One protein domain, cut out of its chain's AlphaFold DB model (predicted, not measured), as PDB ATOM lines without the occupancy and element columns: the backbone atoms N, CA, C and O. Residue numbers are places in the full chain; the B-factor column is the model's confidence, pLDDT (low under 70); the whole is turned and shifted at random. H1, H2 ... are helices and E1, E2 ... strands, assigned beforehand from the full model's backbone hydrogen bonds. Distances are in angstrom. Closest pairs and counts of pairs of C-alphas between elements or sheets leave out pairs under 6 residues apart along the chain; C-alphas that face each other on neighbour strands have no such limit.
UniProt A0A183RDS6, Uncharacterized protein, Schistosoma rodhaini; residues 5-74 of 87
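AT A GLANCE: This is residues 5 to 74 of the 87 residues of an uncharacterized protein of Schistosoma rodhaini (UniProt A0A183RDS6). Two helices, H2 and H3, pack together in the middle; H1 lies to one side of them, and the three centres make a triangle. Residues 56 to 70, with no named element, fold back on the side away from H1 and end in H4, a single short turn far from the middle. The printed part has 70 residues with four named helices and one named strand in the order H1, H2, E1, H3, H4; its class is mostly helix. It is compact, with a radius of gyration of the C-alphas of 11.1 A, and spans 29 by 25 by 15 A.

IN THESE COORDINATES: Find C-alpha 7 at (2.870, -77.775, -18.639); there H1, residues 7 to 16, begins and runs 14.2 A. H2, residues 21 to 31, follows over 15.1 A. Look next at E1, residues 38 to 40, then H3, residues 41 to 55, 20.7 A long. H4, residues 71 to 74, ends at C-alpha 74, (-15.504, -73.788, -8.703).

HOW THE PARTS SIT: H2 and H3 touch, closest at the C-alphas of Gly 31 and Val 47, 4.9 A apart; they run opposite ways at 37 degrees, only just a steep tilt. H1 and H2 only just touch, with 3 pairs of C-alphas within 8 A, and only at the corner; the closest are Met 14 and Leu 24, 6.6 A. H1 is close to H3 but not clearly touching, 7.9 A between the C-alphas of Ser 10 and Phe 44. Residues 5 to 6 pair antiparallel with residues 38 to 39 of E1, which pairs with no named strand. Every O i to N i+4 pair is within hydrogen-bond range in H2 and H3, and 5 of 6 in H1; H4 is too short for one.

THE WHOLE: The C-alphas of Asn 18 and Arg 74, the two farthest apart, stand 30.2 A from each other. The printed part has no cut, and the link from H3 to H4 is long. Look for pLDDT under 70 at residues 62 to 63, 66 to 67, 70 and 72 to 74.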
ATOM      1  N   ILE A   5       3.145 -77.163 -11.472       83.12
ATOM      2  CA  ILE A   5       3.991 -77.913 -12.385       83.12
ATOM      3  C   ILE A   5       3.836 -77.318 -13.790       83.12
ATOM      4  O   ILE A   5       2.729 -77.135 -14.302       83.12
ATOM      5  N   SER A   6       4.960 -76.966 -14.419       85.25
ATOM      6  CA  SER A   6       4.955 -76.394 -15.770       85.25
ATOM      7  C   SER A   6       4.346 -77.377 -16.761       85.25
ATOM      8  O   SER A   6       4.590 -78.585 -16.675       85.25
ATOM      9  N   GLY A   7       3.601 -76.879 -17.750       83.00
ATOM     10  CA  GLY A   7       2.870 -77.775 -18.639       83.00
ATOM     11  C   GLY A   7       3.732 -78.726 -19.455       83.00
ATOM     12  O   GLY A   7       3.275 -79.808 -19.807       83.00
ATOM     13  N   GLU A   8       4.998 -78.394 -19.696       85.94
ATOM     14  CA  GLU A   8       5.952 -79.325 -20.300       85.94
ATOM     15  C   GLU A   8       6.228 -80.546 -19.404       85.94
ATOM     16  O   GLU A   8       6.155 -81.686 -19.867       85.94
ATOM     17  N   ALA A   9       6.462 -80.327 -18.106       86.75
ATOM     18  CA  ALA A   9       6.677 -81.400 -17.139       86.75
ATOM     19  C   ALA A   9       5.411 -82.253 -16.965       86.75
ATOM     20  O   ALA A   9       5.481 -83.485 -16.987       86.75
ATOM     21  N   SER A  10       4.247 -81.608 -16.889       85.31
ATOM     22  CA  SER A  10       2.945 -82.274 -16.831       85.31
ATOM     23  C   SER A  10       2.673 -83.122 -18.071       85.31
ATOM     24  O   SER A  10       2.342 -84.301 -17.953       85.31
ATOM     25  N   ARG A  11       2.896 -82.577 -19.276       83.94
ATOM     26  CA  ARG A  11       2.768 -83.325 -20.536       83.94
ATOM     27  C   ARG A  11       3.716 -84.510 -20.586       83.94
ATOM     28  O   ARG A  11       3.286 -85.586 -20.988       83.94
ATOM     29  N   SER A  12       4.964 -84.333 -20.150       87.25
ATOM     30  CA  SER A  12       5.953 -85.414 -20.050       87.25
ATOM     31  C   SER A  12       5.474 -86.537 -19.122       87.25
ATOM     32  O   SER A  12       5.646 -87.718 -19.425       87.25
ATOM     33  N   HIS A  13       4.805 -86.195 -18.020       86.12
ATOM     34  CA  HIS A  13       4.189 -87.181 -17.135       86.12
ATOM     35  C   HIS A  13       3.013 -87.898 -17.811       86.12
ATOM     36  O   HIS A  13       2.915 -89.121 -17.763       86.12
ATOM     37  N   MET A  14       2.164 -87.145 -18.509       85.31
ATOM     38  CA  MET A  14       0.995 -87.667 -19.210       85.31
ATOM     39  C   MET A  14       1.359 -88.665 -20.319       85.31
ATOM     40  O   MET A  14       0.758 -89.736 -20.404       85.31
ATOM     41  N   VAL A  15       2.376 -88.369 -21.139       86.00
ATOM     42  CA  VAL A  15       2.823 -89.285 -22.209       86.00
ATOM     43  C   VAL A  15       3.418 -90.590 -21.678       86.00
ATOM     44  O   VAL A  15       3.353 -91.607 -22.367       86.00
ATOM     45  N   LYS A  16       3.936 -90.616 -20.441       85.75
ATOM     46  CA  LYS A  16       4.450 -91.851 -19.820       85.75
ATOM     47  C   LYS A  16       3.350 -92.864 -19.499       85.75
ATOM     48  O   LYS A  16       3.635 -94.056 -19.407       85.75
ATOM     49  N   SER A  17       2.094 -92.436 -19.381       79.88
ATOM     50  CA  SER A  17       0.979 -93.325 -19.035       79.88
ATOM     51  C   SER A  17       0.467 -94.195 -20.187       79.88
ATOM     52  O   SER A  17      -0.550 -94.856 -20.017       79.88
ATOM     53  N   ASN A  18       1.151 -94.228 -21.341       83.44
ATOM     54  CA  ASN A  18       0.811 -95.087 -22.489       83.44
ATOM     55  C   ASN A  18      -0.617 -94.880 -23.043       83.44
ATOM     56  O   ASN A  18      -1.181 -95.754 -23.699       83.44
ATOM     57  N   LEU A  19      -1.208 -93.707 -22.809       85.00
ATOM     58  CA  LEU A  19      -2.503 -93.346 -23.374       85.00
ATOM     59  C   LEU A  19      -2.342 -92.773 -24.793       85.00
ATOM     60  O   LEU A  19      -1.337 -92.120 -25.087       85.00
ATOM     61  N   PRO A  20      -3.338 -92.958 -25.678       87.88
ATOM     62  CA  PRO A  20      -3.298 -92.389 -27.019       87.88
ATOM     63  C   PRO A  20      -3.273 -90.858 -26.966       87.88
ATOM     64  O   PRO A  20      -3.941 -90.242 -26.134       87.88
ATOM     65  N   TYR A  21      -2.562 -90.236 -27.911       85.94
ATOM     66  CA  TYR A  21      -2.387 -88.779 -27.972       85.94
ATOM     67  C   TYR A  21      -3.719 -88.009 -27.939       85.94
ATOM     68  O   TYR A  21      -3.836 -87.000 -27.248       85.94
ATOM     69  N   SER A  22      -4.756 -88.522 -28.610       87.31
ATOM     70  CA  SER A  22      -6.101 -87.932 -28.582       87.31
ATOM     71  C   SER A  22      -6.709 -87.902 -27.176       87.31
ATOM     72  O   SER A  22      -7.328 -86.911 -26.798       87.31
ATOM     73  N   ALA A  23      -6.502 -88.956 -26.377       86.81
ATOM     74  CA  ALA A  23      -6.951 -88.984 -24.988       86.81
ATOM     75  C   ALA A  23      -6.133 -88.011 -24.136       86.81
ATOM     76  O   ALA A  23      -6.720 -87.230 -23.400       86.81
ATOM     77  N   LEU A  24      -4.805 -87.990 -24.289       88.19
ATOM     78  CA  LEU A  24      -3.937 -87.054 -23.567       88.19
ATOM     79  C   LEU A  24      -4.322 -85.594 -23.824       88.19
ATOM     80  O   LEU A  24      -4.393 -84.807 -22.886       88.19
ATOM     81  N   LYS A  25      -4.630 -85.247 -25.078       88.00
ATOM     82  CA  LYS A  25      -5.097 -83.906 -25.447       88.00
ATOM     83  C   LYS A  25      -6.425 -83.560 -24.772       88.00
ATOM     84  O   LYS A  25      -6.552 -82.469 -24.230       88.00
ATOM     85  N   ASN A  26      -7.392 -84.479 -24.778       87.81
ATOM     86  CA  ASN A  26      -8.671 -84.259 -24.099       87.81
ATOM     87  C   ASN A  26      -8.474 -84.089 -22.591       87.81
ATOM     88  O   ASN A  26      -8.983 -83.138 -22.017       87.81
ATOM     89  N   ILE A  27      -7.682 -84.956 -21.964       88.38
ATOM     90  CA  ILE A  27      -7.386 -84.895 -20.530       88.38
ATOM     91  C   ILE A  27      -6.714 -83.569 -20.164       88.38
ATOM     92  O   ILE A  27      -7.077 -82.973 -19.158       88.38
ATOM     93  N   TRP A  28      -5.780 -83.088 -20.993       88.31
ATOM     94  CA  TRP A  28      -5.139 -81.787 -20.797       88.31
ATOM     95  C   TRP A  28      -6.178 -80.669 -20.761       88.31
ATOM     96  O   TRP A  28      -6.228 -79.908 -19.809       88.31
ATOM     97  N   ILE A  29      -7.044 -80.608 -21.777       86.81
ATOM     98  CA  ILE A  29      -8.084 -79.575 -21.898       86.81
ATOM     99  C   ILE A  29      -9.085 -79.643 -20.734       86.81
ATOM    100  O   ILE A  29      -9.639 -78.621 -20.345       86.81
ATOM    101  N   LEU A  30      -9.336 -80.841 -20.199       85.81
ATOM    102  CA  LEU A  30     -10.218 -81.043 -19.052       85.81
ATOM    103  C   LEU A  30      -9.560 -80.652 -17.722       85.81
ATOM    104  O   LEU A  30     -10.267 -80.251 -16.807       85.81
ATOM    105  N   GLY A  31      -8.246 -80.819 -17.594       85.69
ATOM    106  CA  GLY A  31      -7.511 -80.541 -16.364       85.69
ATOM    107  C   GLY A  31      -7.026 -79.101 -16.225       85.69
ATOM    108  O   GLY A  31      -7.024 -78.577 -15.120       85.69
ATOM    109  N   ASP A  32      -6.645 -78.481 -17.340       87.31
ATOM    110  CA  ASP A  32      -6.185 -77.094 -17.448       87.31
ATOM    111  C   ASP A  32      -7.405 -76.157 -17.475       87.31
ATOM    112  O   ASP A  32      -7.902 -75.762 -18.538       87.31
ATOM    113  N   ILE A  33      -7.965 -75.896 -16.288       83.12
ATOM    114  CA  ILE A  33      -9.250 -75.199 -16.126       83.12
ATOM    115  C   ILE A  33      -9.095 -73.729 -16.499       83.12
ATOM    116  O   ILE A  33      -9.956 -73.175 -17.188       83.12
ATOM    117  N   ASP A  34      -8.011 -73.096 -16.049       82.50
ATOM    118  CA  ASP A  34      -7.750 -71.685 -16.338       82.50
ATOM    119  C   ASP A  34      -6.969 -71.445 -17.639       82.50
ATOM    120  O   ASP A  34      -6.891 -70.302 -18.098       82.50
ATOM    121  N   ARG A  35      -6.522 -72.516 -18.311       82.56
ATOM    122  CA  ARG A  35      -5.823 -72.463 -19.602       82.56
ATOM    123  C   ARG A  35      -4.542 -71.628 -19.546       82.56
ATOM    124  O   ARG A  35      -4.150 -71.065 -20.571       82.56
ATOM    125  N   ASP A  36      -3.878 -71.556 -18.387       85.44
ATOM    126  CA  ASP A  36      -2.560 -70.923 -18.249       85.44
ATOM    127  C   ASP A  36      -1.432 -71.780 -18.844       85.44
ATOM    128  O   ASP A  36      -0.307 -71.303 -19.029       85.44
ATOM    129  N   GLY A  37      -1.729 -73.033 -19.205       86.69
ATOM    130  CA  GLY A  37      -0.753 -73.955 -19.768       86.69
ATOM    131  C   GLY A  37       0.195 -74.541 -18.718       86.69
ATOM    132  O   GLY A  37       1.198 -75.158 -19.088       86.69
ATOM    133  N   CYS A  38      -0.107 -74.367 -17.435       88.50
ATOM    134  CA  CYS A  38       0.499 -75.037 -16.295       88.50
ATOM    135  C   CYS A  38      -0.573 -75.885 -15.593       88.50
ATOM    136  O   CYS A  38      -1.734 -75.869 -15.972       88.50
ATOM    137  N   LEU A  39      -0.174 -76.721 -14.634       88.00
ATOM    138  CA  LEU A  39      -1.139 -77.388 -13.760       88.00
ATOM    139  C   LEU A  39      -0.749 -77.105 -12.318       88.00
ATOM    140  O   LEU A  39       0.390 -77.360 -11.921       88.00
ATOM    141  N   ASP A  40      -1.675 -76.595 -11.523       88.06
ATOM    142  CA  ASP A  40      -1.515 -76.597 -10.069       88.06
ATOM    143  C   ASP A  40      -1.867 -77.960  -9.449       88.06
ATOM    144  O   ASP A  40      -2.201 -78.921 -10.140       88.06
ATOM    145  N   ALA A  41      -1.737 -78.082  -8.126       85.19
ATOM    146  CA  ALA A  41      -2.010 -79.332  -7.421       85.19
ATOM    147  C   ALA A  41      -3.460 -79.834  -7.595       85.19
ATOM    148  O   ALA A  41      -3.664 -81.047  -7.698       85.19
ATOM    149  N   ASP A  42      -4.451 -78.935  -7.650       84.69
ATOM    150  CA  ASP A  42      -5.860 -79.290  -7.861       84.69
ATOM    151  C   ASP A  42      -6.081 -79.768  -9.308       84.69
ATOM    152  O   ASP A  42      -6.726 -80.792  -9.547       84.69
ATOM    153  N   GLU A  43      -5.494 -79.072 -10.280       87.38
ATOM    154  CA  GLU A  43      -5.575 -79.433 -11.701       87.38
ATOM    155  C   GLU A  43      -4.834 -80.728 -12.020       87.38
ATOM    156  O   GLU A  43      -5.328 -81.577 -12.764       87.38
ATOM    157  N   PHE A  44      -3.665 -80.934 -11.418       86.88
ATOM    158  CA  PHE A  44      -2.903 -82.163 -11.575       86.88
ATOM    159  C   PHE A  44      -3.657 -83.361 -10.989       86.88
ATOM    160  O   PHE A  44      -3.730 -84.412 -11.627       86.88
ATOM    161  N   ALA A  45      -4.282 -83.202  -9.817       86.75
ATOM    162  CA  ALA A  45      -5.138 -84.236  -9.242       86.75
ATOM    163  C   ALA A  45      -6.312 -84.576 -10.176       86.75
ATOM    164  O   ALA A  45      -6.621 -85.756 -10.371       86.75
ATOM    165  N   LEU A  46      -6.912 -83.562 -10.808       86.62
ATOM    166  CA  LEU A  46      -7.976 -83.749 -11.790       86.62
ATOM    167  C   LEU A  46      -7.488 -84.506 -13.034       86.62
ATOM    168  O   LEU A  46      -8.107 -85.494 -13.434       86.62
ATOM    169  N   VAL A  47      -6.352 -84.103 -13.609       88.00
ATOM    170  CA  VAL A  47      -5.713 -84.796 -14.740       88.00
ATOM    171  C   VAL A  47      -5.453 -86.258 -14.398       88.00
ATOM    172  O   VAL A  47      -5.870 -87.143 -15.146       88.00
ATOM    173  N   CYS A  48      -4.818 -86.534 -13.256       87.56
ATOM    174  CA  CYS A  48      -4.528 -87.896 -12.816       87.56
ATOM    175  C   CYS A  48      -5.797 -88.733 -12.641       87.56
ATOM    176  O   CYS A  48      -5.820 -89.897 -13.046       87.56
ATOM    177  N   TYR A  49      -6.858 -88.155 -12.077       87.31
ATOM    178  CA  TYR A  49      -8.139 -88.836 -11.923       87.31
ATOM    179  C   TYR A  49      -8.745 -89.219 -13.280       87.31
ATOM    180  O   TYR A  49      -9.111 -90.375 -13.496       87.31
ATOM    181  N   ILE A  50      -8.779 -88.286 -14.233       86.81
ATOM    182  CA  ILE A  50      -9.320 -88.535 -15.575       86.81
ATOM    183  C   ILE A  50      -8.449 -89.551 -16.342       86.81
ATOM    184  O   ILE A  50      -8.978 -90.442 -17.013       86.81
ATOM    185  N   MET A  51      -7.118 -89.482 -16.214       87.50
ATOM    186  CA  MET A  51      -6.207 -90.496 -16.764       87.50
ATOM    187  C   MET A  51      -6.495 -91.879 -16.198       87.50
ATOM    188  O   MET A  51      -6.531 -92.848 -16.954       87.50
ATOM    189  N   LYS A  52      -6.717 -91.972 -14.883       86.62
ATOM    190  CA  LYS A  52      -7.043 -93.229 -14.215       86.62
ATOM    191  C   LYS A  52      -8.347 -93.818 -14.752       86.62
ATOM    192  O   LYS A  52      -8.340 -94.976 -15.149       86.62
ATOM    193  N   LEU A  53      -9.406 -93.016 -14.885       86.31
ATOM    194  CA  LEU A  53     -10.663 -93.461 -15.502       86.31
ATOM    195  C   LEU A  53     -10.431 -94.029 -16.908       86.31
ATOM    196  O   LEU A  53     -10.971 -95.077 -17.257       86.31
ATOM    197  N   LYS A  54      -9.578 -93.376 -17.708       86.06
ATOM    198  CA  LYS A  54      -9.254 -93.863 -19.050       86.06
ATOM    199  C   LYS A  54      -8.457 -95.168 -19.036       86.06
ATOM    200  O   LYS A  54      -8.709 -96.026 -19.879       86.06
ATOM    201  N   LEU A  55      -7.521 -95.322 -18.100       85.88
ATOM    202  CA  LEU A  55      -6.762 -96.562 -17.896       85.88
ATOM    203  C   LEU A  55      -7.657 -97.714 -17.421       85.88
ATOM    204  O   LEU A  55      -7.439 -98.851 -17.821       85.88
ATOM    205  N   GLU A  56      -8.686 -97.417 -16.629       88.62
ATOM    206  CA  GLU A  56      -9.707 -98.383 -16.206       88.62
ATOM    207  C   GLU A  56     -10.684 -98.764 -17.339       88.62
ATOM    208  O   GLU A  56     -11.499 -99.666 -17.173       88.62
ATOM    209  N   GLY A  57     -10.583 -98.122 -18.508       85.50
ATOM    210  CA  GLY A  57     -11.399 -98.421 -19.686       85.50
ATOM    211  C   GLY A  57     -12.688 -97.605 -19.791       85.50
ATOM    212  O   GLY A  57     -13.476 -97.847 -20.703       85.50
ATOM    213  N   TYR A  58     -12.898 -96.614 -18.918       85.44
ATOM    214  CA  TYR A  58     -14.036 -95.705 -19.033       85.44
ATOM    215  C   TYR A  58     -13.866 -94.733 -20.208       85.44
ATOM    216  O   TYR A  58     -12.759 -94.355 -20.621       85.44
ATOM    217  N   GLU A  59     -14.997 -94.302 -20.760       79.50
ATOM    218  CA  GLU A  59     -15.022 -93.259 -21.777       79.50
ATOM    219  C   GLU A  59     -14.799 -91.884 -21.145       79.50
ATOM    220  O   GLU A  59     -15.345 -91.558 -20.090       79.50
ATOM    221  N   LEU A  60     -13.958 -91.073 -21.792       77.00
ATOM    222  CA  LEU A  60     -13.693 -89.715 -21.338       77.00
ATOM    223  C   LEU A  60     -14.925 -88.857 -21.625       77.00
ATOM    224  O   LEU A  60     -15.383 -88.853 -22.772       77.00
ATOM    225  N   PRO A  61     -15.444 -88.102 -20.642       71.56
ATOM    226  CA  PRO A  61     -16.526 -87.176 -20.913       71.56
ATOM    227  C   PRO A  61     -16.041 -86.103 -21.910       71.56
ATOM    228  O   PRO A  61     -14.892 -85.662 -21.829       71.56
ATOM    229  N   PRO A  62     -16.891 -85.665 -22.856       67.25
ATOM    230  CA  PRO A  62     -16.511 -84.684 -23.876       67.25
ATOM    231  C   PRO A  62     -16.220 -83.291 -23.296       67.25
ATOM    232  O   PRO A  62     -15.576 -82.473 -23.947       67.25
ATOM    233  N   ALA A  63     -16.691 -83.019 -22.080       68.81
ATOM    234  CA  ALA A  63     -16.454 -81.791 -21.336       68.81
ATOM    235  C   ALA A  63     -16.337 -82.113 -19.844       68.81
ATOM    236  O   ALA A  63     -16.896 -83.110 -19.384       68.81
ATOM    237  N   LEU A  64     -15.628 -81.268 -19.091       71.00
ATOM    238  CA  LEU A  64     -15.452 -81.448 -17.656       71.00
ATOM    239  C   LEU A  64     -16.799 -81.170 -16.981       71.00
ATOM    240  O   LEU A  64     -17.267 -80.030 -17.013       71.00
ATOM    241  N   PRO A  65     -17.471 -82.174 -16.396       71.44
ATOM    242  CA  PRO A  65     -18.742 -81.920 -15.755       71.44
ATOM    243  C   PRO A  65     -18.514 -81.115 -14.467       71.44
ATOM    244  O   PRO A  65     -17.557 -81.357 -13.733       71.44
ATOM    245  N   ALA A  66     -19.426 -80.193 -14.151       66.31
ATOM    246  CA  ALA A  66     -19.297 -79.261 -13.020       66.31
ATOM    247  C   ALA A  66     -19.087 -79.939 -11.647       66.31
ATOM    248  O   ALA A  66     -18.581 -79.318 -10.711       66.31
ATOM    249  N   HIS A  67     -19.450 -81.221 -11.516       69.88
ATOM    250  CA  HIS A  67     -19.216 -82.009 -10.304       69.88
ATOM    251  C   HIS A  67     -17.770 -82.516 -10.162       69.88
ATOM    252  O   HIS A  67     -17.347 -82.762  -9.037       69.88
ATOM    253  N   LEU A  68     -17.019 -82.653 -11.264       71.50
ATOM    254  CA  LEU A  68     -15.592 -83.008 -11.261       71.50
ATOM    255  C   LEU A  68     -14.681 -81.781 -11.160       71.50
ATOM    256  O   LEU A  68     -13.484 -81.939 -10.948       71.50
ATOM    257  N   VAL A  69     -15.230 -80.568 -11.279       75.00
ATOM    258  CA  VAL A  69     -14.470 -79.337 -11.040       75.00
ATOM    259  C   VAL A  69     -14.071 -79.293  -9.560       75.00
ATOM    260  O   VAL A  69     -14.974 -79.305  -8.702       75.00
ATOM    261  N   PRO A  70     -12.762 -79.231  -9.241       69.81
ATOM    262  CA  PRO A  70     -12.298 -79.140  -7.870       69.81
ATOM    263  C   PRO A  70     -12.908 -77.908  -7.190       69.81
ATOM    264  O   PRO A  70     -13.057 -76.852  -7.818       69.81
ATOM    265  N   PRO A  71     -13.288 -78.015  -5.906       70.44
ATOM    266  CA  PRO A  71     -13.969 -76.940  -5.191       70.44
ATOM    267  C   PRO A  71     -13.155 -75.637  -5.192       70.44
ATOM    268  O   PRO A  71     -13.749 -74.568  -5.321       70.44
ATOM    269  N   SER A  72     -11.820 -75.730  -5.158       69.06
ATOM    270  CA  SER A  72     -10.886 -74.599  -5.262       69.06
ATOM    271  C   SER A  72     -11.076 -73.768  -6.541       69.06
ATOM    272  O   SER A  72     -10.934 -72.549  -6.510       69.06
ATOM    273  N   LYS A  73     -11.445 -74.407  -7.661       68.44
ATOM    274  CA  LYS A  73     -11.639 -73.771  -8.980       68.44
ATOM    275  C   LYS A  73     -13.113 -73.509  -9.309       68.44
ATOM    276  O   LYS A  73     -13.412 -72.806 -10.264       68.44
ATOM    277  N   ARG A  74     -14.058 -74.013  -8.506       68.75
ATOM    278  CA  ARG A  74     -15.504 -73.788  -8.703       68.75
ATOM    279  C   ARG A  74     -15.917 -72.320  -8.509       68.75
ATOM    280  O   ARG A  74     -16.965 -71.912  -8.997       68.75
TER     281      ARG A  74